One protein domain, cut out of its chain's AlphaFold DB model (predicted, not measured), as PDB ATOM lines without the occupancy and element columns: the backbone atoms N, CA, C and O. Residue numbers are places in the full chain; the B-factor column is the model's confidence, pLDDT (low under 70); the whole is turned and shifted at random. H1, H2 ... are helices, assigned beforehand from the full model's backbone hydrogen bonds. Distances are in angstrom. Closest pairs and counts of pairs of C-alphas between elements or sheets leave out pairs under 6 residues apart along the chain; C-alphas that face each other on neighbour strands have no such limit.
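AT A GLANCE: This is residues 289 to 344 of the 749 residues of an uncharacterized protein of Monilinia fructicola (UniProt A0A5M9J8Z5). One long, nearly straight helix, H1, makes the whole length of this model, and past its last residue the chain folds back so that the short helix H2 runs beside its second half, like a J. The first part of H1, residues 289 to 306, sticks out free. The printed part has 56 residues with two named helices, H1 then H2, and no named strand: all helix. It is extended, a rod of 58 by 18 by 6 A, with a radius of gyration of the C-alphas of 17.3 A.

IN THESE COORDINATES: Find C-alpha 289 at (-39.108, -19.737, 24.585); from there H1, residues 289 to 328, runs 57.8 A to C-alpha 328 at (13.858, -9.385, 3.764). H2, residues 334 to 341, ends at C-alpha 341, (-9.040, -13.384, 0.575).

HOW THE PARTS SIT: Look at Ala 314 and Gly 340: their C-alphas, the closest of H1 and H2, are 6.5 A apart. The helices are close but not clearly touching, at a shallow tilt of 24 degrees, opposite ways. Every O i to N i+4 pair is within hydrogen-bond range in H2, and 34 of 36 in H1.

THE WHOLE: The C-alphas farthest apart, of Glu 289 and Ser 328, are 57.8 A apart. The link from H1 to H2 is tight, and the printed part has no cut. Residues 339 to 344 are under 70 in pLDDT.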
ATOM      1  N   GLU A 289     -39.433 -21.033  25.198       85.31
ATOM      2  CA  GLU A 289     -39.108 -19.737  24.585       85.31
ATOM      3  C   GLU A 289     -37.878 -19.062  25.240       85.31
ATOM      4  O   GLU A 289     -37.285 -18.141  24.666       85.31
ATOM      5  N   VAL A 290     -37.454 -19.527  26.422       83.31
ATOM      6  CA  VAL A 290     -36.127 -19.237  26.996       83.31
ATOM      7  C   VAL A 290     -35.064 -20.116  26.333       83.31
ATOM      8  O   VAL A 290     -34.079 -19.579  25.838       83.31
ATOM      9  N   GLU A 291     -35.289 -21.426  26.229       88.00
ATOM     10  CA  GLU A 291     -34.375 -22.403  25.615       88.00
ATOM     11  C   GLU A 291     -34.032 -22.022  24.162       88.00
ATOM     12  O   GLU A 291     -32.858 -21.903  23.814       88.00
ATOM     13  N   VAL A 292     -35.029 -21.659  23.344       91.88
ATOM     14  CA  VAL A 292     -34.820 -21.151  21.970       91.88
ATOM     15  C   VAL A 292     -33.997 -19.849  21.934       91.88
ATOM     16  O   VAL A 292     -33.218 -19.631  21.000       91.88
ATOM     17  N   ARG A 293     -34.116 -18.971  22.943       90.50
ATOM     18  CA  ARG A 293     -33.258 -17.776  23.054       90.50
ATOM     19  C   ARG A 293     -31.845 -18.120  23.507       90.50
ATOM     20  O   ARG A 293     -30.907 -17.478  23.042       90.50
ATOM     21  N   GLU A 294     -31.671 -19.102  24.382       93.19
ATOM     22  CA  GLU A 294     -30.349 -19.573  24.796       93.19
ATOM     23  C   GLU A 294     -29.616 -20.249  23.627       93.19
ATOM     24  O   GLU A 294     -28.454 -19.921  23.384       93.19
ATOM     25  N   GLU A 295     -30.301 -21.059  22.810       95.06
ATOM     26  CA  GLU A 295     -29.764 -21.587  21.546       95.06
ATOM     27  C   GLU A 295     -29.365 -20.474  20.560       95.06
ATOM     28  O   GLU A 295     -28.278 -20.522  19.979       95.06
ATOM     29  N   GLU A 296     -30.203 -19.445  20.376       94.50
ATOM     30  CA  GLU A 296     -29.876 -18.266  19.556       94.50
ATOM     31  C   GLU A 296     -28.625 -17.549  20.089       94.50
ATOM     32  O   GLU A 296     -27.692 -17.278  19.333       94.50
ATOM     33  N   ILE A 297     -28.558 -17.304  21.400       91.62
ATOM     34  CA  ILE A 297     -27.418 -16.659  22.061       91.62
ATOM     35  C   ILE A 297     -26.138 -17.492  21.907       91.62
ATOM     36  O   ILE A 297     -25.084 -16.919  21.625       91.62
ATOM     37  N   ILE A 298     -26.200 -18.818  22.052       94.50
ATOM     38  CA  ILE A 298     -25.057 -19.722  21.843       94.50
ATOM     39  C   ILE A 298     -24.602 -19.663  20.379       94.50
ATOM     40  O   ILE A 298     -23.433 -19.385  20.108       94.50
ATOM     41  N   ARG A 299     -25.526 -19.811  19.422       97.06
ATOM     42  CA  ARG A 299     -25.219 -19.778  17.982       97.06
ATOM     43  C   ARG A 299     -24.612 -18.442  17.544       97.06
ATOM     44  O   ARG A 299     -23.702 -18.422  16.710       97.06
ATOM     45  N   LEU A 300     -25.094 -17.331  18.106       96.06
ATOM     46  CA  LEU A 300     -24.533 -15.996  17.895       96.06
ATOM     47  C   LEU A 300     -23.139 -15.867  18.516       96.06
ATOM     48  O   LEU A 300     -22.249 -15.334  17.857       96.06
ATOM     49  N   ARG A 301     -22.913 -16.379  19.735       94.25
ATOM     50  CA  ARG A 301     -21.589 -16.381  20.388       94.25
ATOM     51  C   ARG A 301     -20.559 -17.163  19.581       94.25
ATOM     52  O   ARG A 301     -19.508 -16.605  19.286       94.25
ATOM     53  N   GLU A 302     -20.883 -18.373  19.127       93.06
ATOM     54  CA  GLU A 302     -20.015 -19.112  18.200       93.06
ATOM     55  C   GLU A 302     -19.823 -18.359  16.868       93.06
ATOM     56  O   GLU A 302     -18.766 -18.424  16.243       93.06
ATOM     57  N   GLY A 303     -20.850 -17.642  16.394       92.31
ATOM     58  CA  GLY A 303     -20.770 -16.756  15.229       92.31
ATOM     59  C   GLY A 303     -19.709 -15.667  15.391       92.31
ATOM     60  O   GLY A 303     -18.879 -15.479  14.500       92.31
ATOM     61  N   TRP A 304     -19.716 -14.999  16.545       94.00
ATOM     62  CA  TRP A 304     -18.735 -13.987  16.926       94.00
ATOM     63  C   TRP A 304     -17.343 -14.578  17.150       94.00
ATOM     64  O   TRP A 304     -16.385 -14.049  16.597       94.00
ATOM     65  N   GLU A 305     -17.212 -15.701  17.856       93.94
ATOM     66  CA  GLU A 305     -15.926 -16.376  18.083       93.94
ATOM     67  C   GLU A 305     -15.279 -16.831  16.765       93.94
ATOM     68  O   GLU A 305     -14.103 -16.564  16.512       93.94
ATOM     69  N   ARG A 306     -16.063 -17.423  15.852       94.44
ATOM     70  CA  ARG A 306     -15.597 -17.792  14.503       94.44
ATOM     71  C   ARG A 306     -15.220 -16.570  13.650       94.44
ATOM     72  O   ARG A 306     -14.406 -16.708  12.736       94.44
ATOM     73  N   MET A 307     -15.773 -15.387  13.930       93.81
ATOM     74  CA  MET A 307     -15.359 -14.126  13.301       93.81
ATOM     75  C   MET A 307     -14.082 -13.562  13.942       93.81
ATOM     76  O   MET A 307     -13.187 -13.119  13.224       93.81
ATOM     77  N   GLU A 308     -13.964 -13.625  15.268       92.06
ATOM     78  CA  GLU A 308     -12.807 -13.155  16.032       92.06
ATOM     79  C   GLU A 308     -11.551 -13.980  15.727       92.06
ATOM     80  O   GLU A 308     -10.487 -13.407  15.501       92.06
ATOM     81  N   ALA A 309     -11.672 -15.309  15.637       90.06
ATOM     82  CA  ALA A 309     -10.589 -16.198  15.218       90.06
ATOM     83  C   ALA A 309     -10.074 -15.830  13.815       90.06
ATOM     84  O   ALA A 309      -8.894 -15.535  13.644       90.06
ATOM     85  N   ARG A 310     -10.972 -15.701  12.827       85.19
ATOM     86  CA  ARG A 310     -10.606 -15.270  11.462       85.19
ATOM     87  C   ARG A 310     -10.002 -13.865  11.416       85.19
ATOM     88  O   ARG A 310      -9.156 -13.591  10.566       85.19
ATOM     89  N   TRP A 311     -10.430 -12.964  12.301       92.69
ATOM     90  CA  TRP A 311      -9.840 -11.631  12.419       92.69
ATOM     91  C   TRP A 311      -8.426 -11.694  13.012       92.69
ATOM     92  O   TRP A 311      -7.516 -11.077  12.460       92.69
ATOM     93  N   LYS A 312      -8.206 -12.506  14.055       92.69
ATOM     94  CA  LYS A 312      -6.874 -12.812  14.604       92.69
ATOM     95  C   LYS A 312      -5.957 -13.430  13.543       92.69
ATOM     96  O   LYS A 312      -4.798 -13.035  13.456       92.69
ATOM     97  N   ASP A 313      -6.452 -14.335  12.701       88.44
ATOM     98  CA  ASP A 313      -5.687 -14.917  11.585       88.44
ATOM     99  C   ASP A 313      -5.323 -13.863  10.529       88.44
ATOM    100  O   ASP A 313      -4.180 -13.787  10.076       88.44
ATOM    101  N   ALA A 314      -6.269 -12.992  10.163       89.75
ATOM    102  CA  ALA A 314      -6.023 -11.897   9.226       89.75
ATOM    103  C   ALA A 314      -5.007 -10.871   9.771       89.75
ATOM    104  O   ALA A 314      -4.164 -10.383   9.016       89.75
ATOM    105  N   VAL A 315      -5.045 -10.572  11.075       89.12
ATOM    106  CA  VAL A 315      -4.047  -9.728  11.754       89.12
ATOM    107  C   VAL A 315      -2.674 -10.406  11.756       89.12
ATOM    108  O   VAL A 315      -1.706  -9.788  11.320       89.12
ATOM    109  N   GLN A 316      -2.588 -11.690  12.121       90.38
ATOM    110  CA  GLN A 316      -1.339 -12.464  12.064       90.38
ATOM    111  C   GLN A 316      -0.740 -12.515  10.649       90.38
ATOM    112  O   GLN A 316       0.473 -12.370  10.495       90.38
ATOM    113  N   LEU A 317      -1.563 -12.657   9.602       86.75
ATOM    114  CA  LEU A 317      -1.105 -12.570   8.211       86.75
ATOM    115  C   LEU A 317      -0.543 -11.179   7.889       86.75
ATOM    116  O   LEU A 317       0.570 -11.081   7.369       86.75
ATOM    117  N   MET A 318      -1.259 -10.103   8.235       84.00
ATOM    118  CA  MET A 318      -0.778  -8.731   8.022       84.00
ATOM    119  C   MET A 318       0.531  -8.452   8.767       84.00
ATOM    120  O   MET A 318       1.445  -7.857   8.191       84.00
ATOM    121  N   ASP A 319       0.663  -8.897  10.013       87.88
ATOM    122  CA  ASP A 319       1.875  -8.690  10.801       87.88
ATOM    123  C   ASP A 319       3.022  -9.589  10.331       87.88
ATOM    124  O   ASP A 319       4.161  -9.127  10.253       87.88
ATOM    125  N   GLY A 320       2.748 -10.818   9.890       85.25
ATOM    126  CA  GLY A 320       3.716 -11.657   9.178       85.25
ATOM    127  C   GLY A 320       4.216 -11.001   7.884       85.25
ATOM    128  O   GLY A 320       5.408 -11.052   7.569       85.25
ATOM    129  N   TRP A 321       3.345 -10.302   7.149       87.06
ATOM    130  CA  TRP A 321       3.744  -9.503   5.988       87.06
ATOM    131  C   TRP A 321       4.600  -8.297   6.395       87.06
ATOM    132  O   TRP A 321       5.649  -8.083   5.788       87.06
ATOM    133  N   ARG A 322       4.229  -7.549   7.447       85.06
ATOM    134  CA  ARG A 322       5.036  -6.430   7.980       85.06
ATOM    135  C   ARG A 322       6.432  -6.885   8.403       85.06
ATOM    136  O   ARG A 322       7.416  -6.277   7.985       85.06
ATOM    137  N   HIS A 323       6.532  -7.972   9.167       85.00
ATOM    138  CA  HIS A 323       7.809  -8.514   9.634       85.00
ATOM    139  C   HIS A 323       8.696  -9.001   8.482       85.00
ATOM    140  O   HIS A 323       9.903  -8.759   8.508       85.00
ATOM    141  N   ARG A 324       8.131  -9.641   7.448       82.62
ATOM    142  CA  ARG A 324       8.911 -10.075   6.274       82.62
ATOM    143  C   ARG A 324       9.339  -8.897   5.400       82.62
ATOM    144  O   ARG A 324      10.516  -8.814   5.068       82.62
ATOM    145  N   MET A 325       8.463  -7.924   5.137       80.88
ATOM    146  CA  MET A 325       8.855  -6.689   4.441       80.88
ATOM    147  C   MET A 325       9.976  -5.944   5.187       80.88
ATOM    148  O   MET A 325      10.917  -5.479   4.550       80.88
ATOM    149  N   ALA A 326       9.932  -5.895   6.523       82.44
ATOM    150  CA  ALA A 326      10.969  -5.267   7.343       82.44
ATOM    151  C   ALA A 326      12.296  -6.053   7.408       82.44
ATOM    152  O   ALA A 326      13.348  -5.440   7.573       82.44
ATOM    153  N   ARG A 327      12.269  -7.393   7.301       81.38
ATOM    154  CA  ARG A 327      13.461  -8.259   7.448       81.38
ATOM    155  C   ARG A 327      14.116  -8.681   6.129       81.38
ATOM    156  O   ARG A 327      15.331  -8.829   6.101       81.38
ATOM    157  N   SER A 328      13.347  -8.900   5.060       76.31
ATOM    158  CA  SER A 328      13.858  -9.385   3.764       76.31
ATOM    159  C   SER A 328      13.548  -8.472   2.576       76.31
ATOM    160  O   SER A 328      14.069  -8.705   1.489       76.31
ATOM    161  N   GLY A 329      12.685  -7.462   2.740       77.00
ATOM    162  CA  GLY A 329      12.203  -6.626   1.633       77.00
ATOM    163  C   GLY A 329      11.302  -7.360   0.628       77.00
ATOM    164  O   GLY A 329      10.864  -6.757  -0.350       77.00
ATOM    165  N   GLN A 330      11.007  -8.644   0.855       77.12
ATOM    166  CA  GLN A 330      10.141  -9.438  -0.008       77.12
ATOM    167  C   GLN A 330       8.685  -8.986   0.155       77.12
ATOM    168  O   GLN A 330       8.143  -8.967   1.262       77.12
ATOM    169  N   THR A 331       8.057  -8.608  -0.958       72.06
ATOM    170  CA  THR A 331       6.649  -8.204  -1.003       72.06
ATOM    171  C   THR A 331       5.704  -9.410  -0.949       72.06
ATOM    172  O   THR A 331       6.115 -10.556  -1.135       72.06
ATOM    173  N   VAL A 332       4.427  -9.151  -0.651       72.19
ATOM    174  CA  VAL A 332       3.403 -10.188  -0.436       72.19
ATOM    175  C   VAL A 332       3.174 -11.025  -1.700       72.19
ATOM    176  O   VAL A 332       3.001 -10.467  -2.785       72.19
ATOM    177  N   ASN A 333       3.140 -12.355  -1.566       73.62
ATOM    178  CA  ASN A 333       2.877 -13.258  -2.689       73.62
ATOM    179  C   ASN A 333       1.376 -13.268  -3.058       73.62
ATOM    180  O   ASN A 333       0.500 -13.160  -2.197       73.62
ATOM    181  N   ILE A 334       1.063 -13.469  -4.342       71.88
ATOM    182  CA  ILE A 334      -0.311 -13.576  -4.861       71.88
ATOM    183  C   ILE A 334      -1.086 -14.725  -4.197       71.88
ATOM    184  O   ILE A 334      -2.291 -14.619  -3.984       71.88
ATOM    185  N   GLU A 335      -0.399 -15.807  -3.830       72.94
ATOM    186  CA  GLU A 335      -0.999 -16.976  -3.179       72.94
ATOM    187  C   GLU A 335      -1.351 -16.700  -1.709       72.94
ATOM    188  O   GLU A 335      -2.369 -17.176  -1.218       72.94
ATOM    189  N   GLU A 336      -0.574 -15.852  -1.033       70.31
ATOM    190  CA  GLU A 336      -0.826 -15.421   0.348       70.31
ATOM    191  C   GLU A 336      -1.964 -14.399   0.407       70.31
ATOM    192  O   GLU A 336      -2.837 -14.488   1.269       70.31
ATOM    193  N   LEU A 337      -2.012 -13.475  -0.561       71.62
ATOM    194  CA  LEU A 337      -3.159 -12.585  -0.769       71.62
ATOM    195  C   LEU A 337      -4.432 -13.389  -1.055       71.62
ATOM    196  O   LEU A 337      -5.486 -13.089  -0.501       71.62
ATOM    197  N   LYS A 338      -4.337 -14.445  -1.873       70.38
ATOM    198  CA  LYS A 338      -5.444 -15.375  -2.135       70.38
ATOM    199  C   LYS A 338      -5.877 -16.114  -0.862       70.38
ATOM    200  O   LYS A 338      -7.078 -16.234  -0.644       70.38
ATOM    201  N   MET A 339      -4.933 -16.546  -0.023       66.00
ATOM    202  CA  MET A 339      -5.209 -17.214   1.256       66.00
ATOM    203  C   MET A 339      -5.915 -16.281   2.257       66.00
ATOM    204  O   MET A 339      -6.908 -16.678   2.866       66.00
ATOM    205  N   GLY A 340      -5.489 -15.016   2.349       64.69
ATOM    206  CA  GLY A 340      -6.195 -13.987   3.120       64.69
ATOM    207  C   GLY A 340      -7.587 -13.658   2.559       64.69
ATOM    208  O   GLY A 340      -8.545 -13.518   3.313       64.69
ATOM    209  N   LEU A 341      -7.744 -13.609   1.230       61.66
ATOM    210  CA  LEU A 341      -9.040 -13.384   0.575       61.66
ATOM    211  C   LEU A 341     -10.030 -14.549   0.771       61.66
ATOM    212  O   LEU A 341     -11.239 -14.312   0.802       61.66
ATOM    213  N   SER A 342      -9.556 -15.787   0.951       58.84
ATOM    214  CA  SER A 342     -10.415 -16.933   1.296       58.84
ATOM    215  C   SER A 342     -10.985 -16.905   2.722       58.84
ATOM    216  O   SER A 342     -11.861 -17.713   3.020       58.84
ATOM    217  N   LEU A 343     -10.581 -15.959   3.581       59.47
ATOM    218  CA  LEU A 343     -11.194 -15.761   4.904       59.47
ATOM    219  C   LEU A 343     -12.577 -15.072   4.838       59.47
ATOM    220  O   LEU A 343     -13.302 -15.061   5.837       59.47
ATOM    221  N   SER A 344     -12.950 -14.522   3.672       47.75
ATOM    222  CA  SER A 344     -14.200 -13.779   3.442       47.75
ATOM    223  C   SER A 344     -15.461 -14.564   3.867       47.75
ATOM    224  O   SER A 344     -15.558 -15.753   3.553       47.75
TER     225      SER A 344